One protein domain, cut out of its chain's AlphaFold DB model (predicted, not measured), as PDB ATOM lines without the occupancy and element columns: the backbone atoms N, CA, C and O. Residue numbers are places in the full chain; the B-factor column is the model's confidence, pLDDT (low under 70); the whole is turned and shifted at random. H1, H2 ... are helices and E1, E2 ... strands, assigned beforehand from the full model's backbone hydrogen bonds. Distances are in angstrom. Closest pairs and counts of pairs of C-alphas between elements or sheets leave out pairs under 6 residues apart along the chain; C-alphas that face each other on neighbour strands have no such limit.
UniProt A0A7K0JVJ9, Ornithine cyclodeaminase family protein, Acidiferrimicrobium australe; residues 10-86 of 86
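This is residues 10 to 86 of the 86 residues of the protein "Ornithine cyclodeaminase family protein" of Acidiferrimicrobium australe (UniProt A0A7K0JVJ9). Look first for a narrow, twisted sheet of four antiparallel strands, E1 to E4, with the two long strands E2 and E3 side by side within it. At the end of the sheet where E2 stops, the longest helix, H2, only grazes it and then reaches away; residues 10 to 23, with H1 and the first part of H2, stick out, leaving open space between H1 and the sheet, while the small helix H3 sits at the opposite end. You have 77 printed residues with three named helices and four named strands, in the order H1 H2 E1 E2 E3 H3 E4; the sheet's order is E1 E2 E3 E4 and the class is mixed, helices and strands. The whole is loose, with a radius of gyration of the C-alphas of 15.3 A, and flat, spanning 40 by 31 by 16 A.

Begin with E2, residues 50 to 59, and E3, residues 63 to 71, an antiparallel hairpin at 169 degrees; N 53 and O 69 are 2.8 A apart, within hydrogen-bond range. On the other side of E2 find E1, residues 43 to 47, an edge strand and a hairpin with E2 at 170 degrees; N 45 and O 52 are 2.9 A apart. E1, E2 and E3 form a meander, each strand the antiparallel neighbour of the one before. The other edge strand is E4, residues 83 to 85, antiparallel to E3 at 148 degrees, with N 70 and O 84 at 2.8 A. From edge to edge the strands' lines turn by 49 degrees. H2, residues 18 to 33, only grazes the sheet with its residues 27 to 32; its closest C-alphas with E2 are those of Ala 28 and Val 59, 6.1 A apart. H1, residues 10 to 15, and H3, residues 75 to 78, are not on the sheet, and H1 is apart from H2 and H3. In H1 and H2 every O i to N i+4 pair is within hydrogen-bond range; H3 is too short for such a pair.

Find C-alpha 10 at (43.908, -29.590, -2.888), where H1 begins. H2 starts at C-alpha 18, (47.232, -22.609, -15.849), and runs 22.2 A to C-alpha 33. E1 covers 13.7 A, E2 29.1 A and E3 25.1 A. E4 ends at C-alpha 85, (36.114, -37.259, -11.481).

The C-alphas farthest apart are those of Ala 34 and Ala 78, 43.3 A. The printed part has no cut, and no link is long. Its mean pLDDT is 97.3, and no printed residue is under 70.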
ATOM      1  N   ALA A  10      43.178 -30.696  -3.503       97.88
ATOM      2  CA  ALA A  10      43.908 -29.590  -2.888       97.88
ATOM      3  C   ALA A  10      45.335 -29.454  -3.444       97.88
ATOM      4  O   ALA A  10      45.810 -28.342  -3.678       97.88
ATOM      5  N   GLU A  11      46.020 -30.573  -3.682       98.31
ATOM      6  CA  GLU A  11      47.344 -30.568  -4.303       98.31
ATOM      7  C   GLU A  11      47.272 -30.176  -5.772       98.31
ATOM      8  O   GLU A  11      48.079 -29.354  -6.189       98.31
ATOM      9  N   VAL A  12      46.285 -30.664  -6.533       97.06
ATOM     10  CA  VAL A  12      46.061 -30.228  -7.920       97.06
ATOM     11  C   VAL A  12      45.866 -28.715  -7.969       97.06
ATOM     12  O   VAL A  12      46.569 -28.044  -8.712       97.06
ATOM     13  N   ARG A  13      44.991 -28.142  -7.132       96.50
ATOM     14  CA  ARG A  13      44.769 -26.682  -7.079       96.50
ATOM     15  C   ARG A  13      46.030 -25.888  -6.754       96.50
ATOM     16  O   ARG A  13      46.162 -24.758  -7.206       96.50
ATOM     17  N   ARG A  14      46.919 -26.453  -5.936       97.81
ATOM     18  CA  ARG A  14      48.169 -25.810  -5.517       97.81
ATOM     19  C   ARG A  14      49.285 -25.956  -6.553       97.81
ATOM     20  O   ARG A  14      50.145 -25.087  -6.617       97.81
ATOM     21  N   LEU A  15      49.316 -27.070  -7.283       97.56
ATOM     22  CA  LEU A  15      50.409 -27.445  -8.185       97.56
ATOM     23  C   LEU A  15      50.126 -27.111  -9.652       97.56
ATOM     24  O   LEU A  15      51.068 -27.009 -10.428       97.56
ATOM     25  N   LEU A  16      48.858 -26.987 -10.045       97.06
ATOM     26  CA  LEU A  16      48.481 -26.742 -11.430       97.06
ATOM     27  C   LEU A  16      48.791 -25.298 -11.835       97.06
ATOM     28  O   LEU A  16      48.118 -24.365 -11.392       97.06
ATOM     29  N   ASP A  17      49.750 -25.136 -12.741       97.56
ATOM     30  CA  ASP A  17      49.964 -23.886 -13.461       97.56
ATOM     31  C   ASP A  17      49.037 -23.825 -14.688       97.56
ATOM     32  O   ASP A  17      49.016 -24.718 -15.539       97.56
ATOM     33  N   VAL A  18      48.223 -22.770 -14.772       96.56
ATOM     34  CA  VAL A  18      47.232 -22.609 -15.849       96.56
ATOM     35  C   VAL A  18      47.895 -22.258 -17.189       96.56
ATOM     36  O   VAL A  18      47.359 -22.608 -18.240       96.56
ATOM     37  N   GLY A  19      49.051 -21.593 -17.169       97.50
ATOM     38  CA  GLY A  19      49.840 -21.293 -18.359       97.50
ATOM     39  C   GLY A  19      50.473 -22.552 -18.946       97.50
ATOM     40  O   GLY A  19      50.318 -22.806 -20.139       97.50
ATOM     41  N   GLU A  20      51.097 -23.386 -18.110       95.62
ATOM     42  CA  GLU A  20      51.630 -24.685 -18.550       95.62
ATOM     43  C   GLU A  20      50.516 -25.611 -19.054       95.62
ATOM     44  O   GLU A  20      50.666 -26.267 -20.089       95.62
ATOM     45  N   LEU A  21      49.358 -25.611 -18.381       94.69
ATOM     46  CA  LEU A  21      48.184 -26.354 -18.836       94.69
ATOM     47  C   LEU A  21      47.741 -25.918 -20.239       94.69
ATOM     48  O   LEU A  21      47.400 -26.769 -21.058       94.69
ATOM     49  N   ALA A  22      47.721 -24.614 -20.523       96.38
ATOM     50  CA  ALA A  22      47.306 -24.104 -21.825       96.38
ATOM     51  C   ALA A  22      48.234 -24.590 -22.951       96.38
ATOM     52  O   ALA A  22      47.739 -25.051 -23.979       96.38
ATOM     53  N   VAL A  23      49.552 -24.566 -22.727       95.44
ATOM     54  CA  VAL A  23      50.550 -25.076 -23.685       95.44
ATOM     55  C   VAL A  23      50.357 -26.575 -23.927       95.44
ATOM     56  O   VAL A  23      50.256 -27.010 -25.073       95.44
ATOM     57  N   ALA A  24      50.205 -27.370 -22.863       93.50
ATOM     58  CA  ALA A  24      49.979 -28.811 -22.989       93.50
ATOM     59  C   ALA A  24      48.662 -29.144 -23.722       93.50
ATOM     60  O   ALA A  24      48.590 -30.105 -24.494       93.50
ATOM     61  N   LEU A  25      47.607 -28.349 -23.504       95.81
ATOM     62  CA  LEU A  25      46.338 -28.487 -24.224       95.81
ATOM     63  C   LEU A  25      46.485 -28.147 -25.708       95.81
ATOM     64  O   LEU A  25      45.927 -28.865 -26.538       95.81
ATOM     65  N   GLU A  26      47.223 -27.093 -26.052       96.75
ATOM     66  CA  GLU A  26      47.511 -26.737 -27.443       96.75
ATOM     67  C   GLU A  26      48.228 -27.885 -28.162       96.75
ATOM     68  O   GLU A  26      47.743 -28.366 -29.189       96.75
ATOM     69  N   GLU A  27      49.317 -28.400 -27.585       95.50
ATOM     70  CA  GLU A  27      50.070 -29.528 -28.144       95.50
ATOM     71  C   GLU A  27      49.184 -30.764 -28.357       95.50
ATOM     72  O   GLU A  27      49.218 -31.394 -29.423       95.50
ATOM     73  N   ALA A  28      48.342 -31.087 -27.372       96.94
ATOM     74  CA  ALA A  28      47.417 -32.211 -27.441       96.94
ATOM     75  C   ALA A  28      46.349 -32.036 -28.529       96.94
ATOM     76  O   ALA A  28      46.073 -32.976 -29.281       96.94
ATOM     77  N   LEU A  29      45.760 -30.844 -28.646       97.56
ATOM     78  CA  LEU A  29      44.741 -30.545 -29.652       97.56
ATOM     79  C   LEU A  29      45.332 -30.526 -31.068       97.56
ATOM     80  O   LEU A  29      44.717 -31.071 -31.985       97.56
ATOM     81  N   VAL A  30      46.541 -29.989 -31.247       97.81
ATOM     82  CA  VAL A  30      47.276 -30.039 -32.523       97.81
ATOM     83  C   VAL A  30      47.599 -31.484 -32.908       97.81
ATOM     84  O   VAL A  30      47.400 -31.880 -34.059       97.81
ATOM     85  N   ALA A  31      48.067 -32.308 -31.965       98.00
ATOM     86  CA  ALA A  31      48.330 -33.724 -32.218       98.00
ATOM     87  C   ALA A  31      47.056 -34.497 -32.590       98.00
ATOM     88  O   ALA A  31      47.091 -35.323 -33.505       98.00
ATOM     89  N   LEU A  32      45.936 -34.205 -31.926       97.75
ATOM     90  CA  LEU A  32      44.634 -34.777 -32.254       97.75
ATOM     91  C   LEU A  32      44.186 -34.387 -33.667       97.75
ATOM     92  O   LEU A  32      43.837 -35.265 -34.453       97.75
ATOM     93  N   ALA A  33      44.249 -33.099 -34.013       98.12
ATOM     94  CA  ALA A  33      43.870 -32.604 -35.337       98.12
ATOM     95  C   ALA A  33      44.744 -33.192 -36.457       98.12
ATOM     96  O   ALA A  33      44.253 -33.481 -37.544       98.12
ATOM     97  N   ALA A  34      46.028 -33.427 -36.178       98.00
ATOM     98  CA  ALA A  34      46.964 -34.067 -37.099       98.00
ATOM     99  C   ALA A  34      46.815 -35.603 -37.183       98.00
ATOM    100  O   ALA A  34      47.615 -36.248 -37.859       98.00
ATOM    101  N   GLY A  35      45.858 -36.212 -36.470       98.00
ATOM    102  CA  GLY A  35      45.660 -37.667 -36.450       98.00
ATOM    103  C   GLY A  35      46.773 -38.446 -35.737       98.00
ATOM    104  O   GLY A  35      46.937 -39.640 -35.971       98.00
ATOM    105  N   ARG A  36      47.559 -37.780 -34.881       98.25
ATOM    106  CA  ARG A  36      48.700 -38.369 -34.153       98.25
ATOM    107  C   ARG A  36      48.360 -38.821 -32.732       98.25
ATOM    108  O   ARG A  36      49.199 -39.439 -32.082       98.25
ATOM    109  N   ALA A  37      47.166 -38.506 -32.236       98.38
ATOM    110  CA  ALA A  37      46.682 -38.925 -30.922       98.38
ATOM    111  C   ALA A  37      45.726 -40.126 -31.028       98.38
ATOM    112  O   ALA A  37      44.990 -40.257 -32.004       98.38
ATOM    113  N   SER A  38      45.689 -40.969 -29.993       98.25
ATOM    114  CA  SER A  38      44.679 -42.022 -29.836       98.25
ATOM    115  C   SER A  38      43.642 -41.568 -28.814       98.25
ATOM    116  O   SER A  38      43.891 -41.584 -27.609       98.25
ATOM    117  N   VAL A  39      42.487 -41.111 -29.300       97.75
ATOM    118  CA  VAL A  39      41.377 -40.615 -28.472       97.75
ATOM    119  C   VAL A  39      40.083 -41.273 -28.963       97.75
ATOM    120  O   VAL A  39      39.425 -40.740 -29.859       97.75
ATOM    121  N   PRO A  40      39.727 -42.468 -28.456       97.50
ATOM    122  CA  PRO A  40      38.521 -43.162 -28.890       97.50
ATOM    123  C   PRO A  40      37.246 -42.429 -28.427       97.50
ATOM    124  O   PRO A  40      37.293 -41.586 -27.524       97.50
ATOM    125  N   PRO A  41      36.072 -42.764 -28.999       96.88
ATOM    126  CA  PRO A  41      34.794 -42.273 -28.499       96.88
ATOM    127  C   PRO A  41      34.602 -42.573 -27.008       96.88
ATOM    128  O   PRO A  41      34.970 -43.637 -26.508       96.88
ATOM    129  N   ARG A  42      33.979 -41.630 -26.298       96.25
ATOM    130  CA  ARG A  42      33.666 -41.783 -24.872       96.25
ATOM    131  C   ARG A  42      32.626 -42.886 -24.682       96.25
ATOM    132  O   ARG A  42      31.646 -42.944 -25.424       96.25
ATOM    133  N   VAL A  43      32.792 -43.692 -23.638       97.38
ATOM    134  CA  VAL A  43      31.807 -44.705 -23.222       97.38
ATOM    135  C   VAL A  43      31.215 -44.327 -21.872       97.38
ATOM    136  O   VAL A  43      31.881 -43.677 -21.067       97.38
ATOM    137  N   ALA A  44      29.964 -44.710 -21.611       98.31
ATOM    138  CA  ALA A  44      29.323 -44.431 -20.331       98.31
ATOM    139  C   ALA A  44      28.347 -45.530 -19.908       98.31
ATOM    140  O   ALA A  44      27.522 -45.973 -20.708       98.31
ATOM    141  N   ALA A  45      28.395 -45.898 -18.629       98.44
ATOM    142  CA  ALA A  45      27.307 -46.596 -17.957       98.44
ATOM    143  C   ALA A  45      26.261 -45.568 -17.500       98.44
ATOM    144  O   ALA A  45      26.617 -44.467 -17.073       98.44
ATOM    145  N   ARG A  46      24.972 -45.904 -17.601       98.44
ATOM    146  CA  ARG A  46      23.863 -44.978 -17.328       98.44
ATOM    147  C   ARG A  46      22.917 -45.539 -16.279       98.44
ATOM    148  O   ARG A  46      22.665 -46.738 -16.238       98.44
ATOM    149  N   THR A  47      22.354 -44.640 -15.488       97.62
ATOM    150  CA  THR A  47      21.231 -44.883 -14.582       97.62
ATOM    151  C   THR A  47      20.163 -43.813 -14.849       97.62
ATOM    152  O   THR A  47      20.456 -42.815 -15.513       97.62
ATOM    153  N   PRO A  48      18.930 -43.951 -14.335       98.00
ATOM    154  CA  PRO A  48      17.934 -42.881 -14.443       98.00
ATOM    155  C   PRO A  48      18.372 -41.547 -13.814       98.00
ATOM    156  O   PRO A  48      17.885 -40.495 -14.214       98.00
ATOM    157  N   ALA A  49      19.287 -41.581 -12.840       97.19
ATOM    158  CA  ALA A  49      19.738 -40.404 -12.098       97.19
ATOM    159  C   ALA A  49      21.005 -39.748 -12.678       97.19
ATOM    160  O   ALA A  49      21.310 -38.605 -12.336       97.19
ATOM    161  N   GLY A  50      21.766 -40.456 -13.519       98.00
ATOM    162  CA  GLY A  50      23.062 -39.973 -13.983       98.00
ATOM    163  C   GLY A  50      23.851 -40.970 -14.824       98.00
ATOM    164  O   GLY A  50      23.316 -41.926 -15.390       98.00
ATOM    165  N   LEU A  51      25.154 -40.727 -14.931       98.62
ATOM    166  CA  LEU A  51      26.076 -41.584 -15.677       98.62
ATOM    167  C   LEU A  51      27.451 -41.666 -15.018       98.62
ATOM    168  O   LEU A  51      27.839 -40.768 -14.274       98.62
ATOM    169  N   LEU A  52      28.196 -42.713 -15.368       98.69
ATOM    170  CA  LEU A  52      29.643 -42.822 -15.194       98.69
ATOM    171  C   LEU A  52      30.278 -42.957 -16.581       98.69
ATOM    172  O   LEU A  52      30.051 -43.950 -17.269       98.69
ATOM    173  N   GLY A  53      31.040 -41.950 -16.996       98.44
ATOM    174  CA  GLY A  53      31.761 -41.903 -18.262       98.44
ATOM    175  C   GLY A  53      33.239 -42.258 -18.107       98.44
ATOM    176  O   GLY A  53      33.863 -41.900 -17.111       98.44
ATOM    177  N   SER A  54      33.796 -42.909 -19.125       98.31
ATOM    178  CA  SER A  54      35.230 -43.157 -19.279       98.31
ATOM    179  C   SER A  54      35.778 -42.390 -20.481       98.31
ATOM    180  O   SER A  54      35.169 -42.365 -21.557       98.31
ATOM    181  N   MET A  55      36.918 -41.735 -20.273       98.25
ATOM    182  CA  MET A  55      37.595 -40.891 -21.255       98.25
ATOM    183  C   MET A  55      39.092 -41.246 -21.326       98.25
ATOM    184  O   MET A  55      39.906 -40.502 -20.775       98.25
ATOM    185  N   PRO A  56      39.472 -42.380 -21.944       98.00
ATOM    186  CA  PRO A  56      40.873 -42.708 -22.189       98.00
ATOM    187  C   PRO A  56      41.447 -41.866 -23.336       98.00
ATOM    188  O   PRO A  56      40.737 -41.527 -24.285       98.00
ATOM    189  N   GLY A  57      42.739 -41.558 -23.269       97.81
ATOM    190  CA  GLY A  57      43.451 -40.839 -24.319       97.81
ATOM    191  C   GLY A  57      44.962 -41.027 -24.237       97.81
ATOM    192  O   GLY A  57      45.532 -41.146 -23.153       97.81
ATOM    193  N   TYR A  58      45.606 -41.039 -25.401       98.06
ATOM    194  CA  TYR A  58      47.055 -41.013 -25.545       98.06
ATOM    195  C   TYR A  58      47.476 -39.940 -26.544       98.06
ATOM    196  O   TYR A  58      46.975 -39.896 -27.670       98.06
ATOM    197  N   VAL A  59      48.440 -39.118 -26.144       97.69
ATOM    198  CA  VAL A  59      49.072 -38.103 -26.989       97.69
ATOM    199  C   VAL A  59      50.593 -38.287 -26.902       97.69
ATOM    200  O   VAL A  59      51.144 -38.214 -25.799       97.69
ATOM    201  N   PRO A  60      51.298 -38.513 -28.030       94.38
ATOM    202  CA  PRO A  60      52.757 -38.589 -28.041       94.38
ATOM    203  C   PRO A  60      53.396 -37.328 -27.448       94.38
ATOM    204  O   PRO A  60      53.032 -36.222 -27.834       94.38
ATOM    205  N   GLY A  61      54.347 -37.499 -26.529       89.75
ATOM    206  CA  GLY A  61      55.021 -36.390 -25.836       89.75
ATOM    207  C   GLY A  61      54.274 -35.835 -24.617       89.75
ATOM    208  O   GLY A  61      54.911 -35.215 -23.778       89.75
ATOM    209  N   VAL A  62      52.974 -36.127 -24.468       92.75
ATOM    210  CA  VAL A  62      52.160 -35.664 -23.327       92.75
ATOM    211  C   VAL A  62      51.840 -36.813 -22.365       92.75
ATOM    212  O   VAL A  62      52.097 -36.701 -21.172       92.75
ATOM    213  N   GLY A  63      51.322 -37.948 -22.856       94.81
ATOM    214  CA  GLY A  63      51.110 -39.138 -22.019       94.81
ATOM    215  C   GLY A  63      49.895 -39.996 -22.370       94.81
ATOM    216  O   GLY A  63      49.132 -39.690 -23.286       94.81
ATOM    217  N   LEU A  64      49.742 -41.096 -21.620       97.56
ATOM    218  CA  LEU A  64      48.601 -42.019 -21.635       97.56
ATOM    219  C   LEU A  64      47.831 -41.867 -20.321       97.56
ATOM    220  O   LEU A  64      48.395 -42.090 -19.251       97.56
ATOM    221  N   ALA A  65      46.548 -41.526 -20.401       97.31
ATOM    222  CA  ALA A  65      45.703 -41.331 -19.230       97.31
ATOM    223  C   ALA A  65      44.253 -41.744 -19.503       97.31
ATOM    224  O   ALA A  65      43.828 -41.902 -20.648       97.31
ATOM    225  N   ALA A  66      43.475 -41.890 -18.435       97.25
ATOM    226  CA  ALA A  66      42.030 -41.993 -18.514       97.25
ATOM    227  C   ALA A  66      41.399 -41.171 -17.397       97.25
ATOM    228  O   ALA A  66      41.911 -41.162 -16.283       97.25
ATOM    229  N   LYS A  67      40.275 -40.524 -17.705       98.19
ATOM    230  CA  LYS A  67      39.405 -39.909 -16.702       98.19
ATOM    231  C   LYS A  67      38.145 -40.740 -16.534       98.19
ATOM    232  O   LYS A  67      37.475 -41.044 -17.529       98.19
ATOM    233  N   LEU A  68      37.789 -41.041 -15.293       98.50
ATOM    234  CA  LEU A  68      36.467 -41.544 -14.937       98.50
ATOM    235  C   LEU A  68      35.676 -40.392 -14.337       98.50
ATOM    236  O   LEU A  68      36.088 -39.809 -13.344       98.50
ATOM    237  N   VAL A  69      34.545 -40.047 -14.943       98.56
ATOM    238  CA  VAL A  69      33.714 -38.927 -14.493       98.56
ATOM    239  C   VAL A  69      32.281 -39.377 -14.306       98.56
ATOM    240  O   VAL A  69      31.671 -39.932 -15.217       98.56
ATOM    241  N   SER A  70      31.722 -39.112 -13.135       98.44
ATOM    242  CA  SER A  70      30.295 -39.263 -12.893       98.44
ATOM    243  C   SER A  70      29.579 -37.925 -12.992       98.44
ATOM    244  O   SER A  70      30.134 -36.885 -12.627       98.44
ATOM    245  N   VAL A  71      28.356 -37.962 -13.518       98.50
ATOM    246  CA  VAL A  71      27.501 -36.784 -13.677       98.50
ATOM    247  C   VAL A  71      26.114 -37.095 -13.135       98.50
ATOM    248  O   VAL A  71      25.433 -37.979 -13.656       98.50
ATOM    249  N   TYR A  72      25.705 -36.343 -12.117       98.44
ATOM    250  CA  TYR A  72      24.408 -36.443 -11.450       98.44
ATOM    251  C   TYR A  72      23.785 -35.043 -11.343       98.44
ATOM    252  O   TYR A  72      24.139 -34.275 -10.446       98.44
ATOM    253  N   PRO A  73      22.856 -34.674 -12.245       98.12
ATOM    254  CA  PRO A  73      22.297 -33.321 -12.292       98.12
ATOM    255  C   PRO A  73      21.582 -32.876 -11.010       98.12
ATOM    256  O   PRO A  73      21.539 -31.684 -10.728       98.12
ATOM    257  N   ALA A  74      21.044 -33.818 -10.228       97.62
ATOM    258  CA  ALA A  74      20.318 -33.537  -8.990       97.62
ATOM    259  C   ALA A  74      21.223 -33.349  -7.753       97.62
ATOM    260  O   ALA A  74      20.742 -32.880  -6.725       97.62
ATOM    261  N   ASN A  75      22.522 -33.666  -7.836       98.06
ATOM    262  CA  ASN A  75      23.456 -33.553  -6.705       98.06
ATOM    263  C   ASN A  75      23.493 -32.169  -6.034       98.06
ATOM    264  O   ASN A  75      23.545 -32.132  -4.802       98.06
ATOM    265  N   PRO A  76      23.420 -31.038  -6.767       98.31
ATOM    266  CA  PRO A  76      23.420 -29.721  -6.137       98.31
ATOM    267  C   PRO A  76      22.280 -29.519  -5.129       98.31
ATOM    268  O   PRO A  76      22.480 -28.831  -4.132       98.31
ATOM    269  N   ALA A  77      21.122 -30.165  -5.319       97.56
ATOM    270  CA  ALA A  77      20.011 -30.107  -4.363       97.56
ATOM    271  C   ALA A  77      20.332 -30.800  -3.024       97.56
ATOM    272  O   ALA A  77      19.709 -30.500  -2.010       97.56
ATOM    273  N   ALA A  78      21.321 -31.697  -3.014       96.25
ATOM    274  CA  ALA A  78      21.850 -32.367  -1.829       96.25
ATOM    275  C   ALA A  78      23.178 -31.752  -1.335       96.25
ATOM    276  O   ALA A  78      23.859 -32.350  -0.507       96.25
ATOM    277  N   GLY A  79      23.581 -30.584  -1.855       97.75
ATOM    278  CA  GLY A  79      24.843 -29.929  -1.492       97.75
ATOM    279  C   GLY A  79      26.097 -30.598  -2.069       97.75
ATOM    280  O   GLY A  79      27.203 -30.319  -1.611       97.75
ATOM    281  N   LEU A  80      25.946 -31.474  -3.067       97.50
ATOM    282  CA  LEU A  80      27.047 -32.184  -3.717       97.50
ATOM    283  C   LEU A  80      27.350 -31.590  -5.104       97.50
ATOM    284  O   LEU A  80      26.437 -31.109  -5.782       97.50
ATOM    285  N   PRO A  81      28.597 -31.664  -5.601       97.50
ATOM    286  CA  PRO A  81      28.889 -31.264  -6.970       97.50
ATOM    287  C   PRO A  81      28.194 -32.185  -7.978       97.50
ATOM    288  O   PRO A  81      28.120 -33.404  -7.798       97.50
ATOM    289  N   SER A  82      27.718 -31.607  -9.081       98.12
ATOM    290  CA  SER A  82      27.088 -32.366 -10.170       98.12
ATOM    291  C   SER A  82      28.065 -33.279 -10.909       98.12
ATOM    292  O   SER A  82      27.633 -34.253 -11.518       98.12
ATOM    293  N   HIS A  83      29.363 -32.975 -10.845       98.25
ATOM    294  CA  HIS A  83      30.432 -33.728 -11.482       98.25
ATOM    295  C   HIS A  83      31.455 -34.167 -10.436       98.25
ATOM    296  O   HIS A  83      31.868 -33.373  -9.589       98.25
ATOM    297  N   GLN A  84      31.881 -35.420 -10.519       97.88
ATOM    298  CA  GLN A  84      32.979 -35.977  -9.728       97.88
ATOM    299  C   GLN A  84      33.869 -36.779 -10.665       97.88
ATOM    300  O   GLN A  84      33.343 -37.561 -11.458       97.88
ATOM    301  N   ALA A  85      35.182 -36.581 -10.597       97.88
ATOM    302  CA  ALA A  85      36.114 -37.259 -11.481       97.88
ATOM    303  C   ALA A  85      37.397 -37.681 -10.769       97.88
ATOM    304  O   ALA A  85      37.804 -37.041  -9.799       97.88
ATOM    305  N   VAL A  86      38.010 -38.730 -11.311       96.62
ATOM    306  CA  VAL A  86      39.387 -39.164 -11.053       96.62
ATOM    307  C   VAL A  86      40.120 -39.354 -12.369       96.62
ATOM    308  O   VAL A  86      39.444 -39.696 -13.374       96.62
TER     309      VAL A  86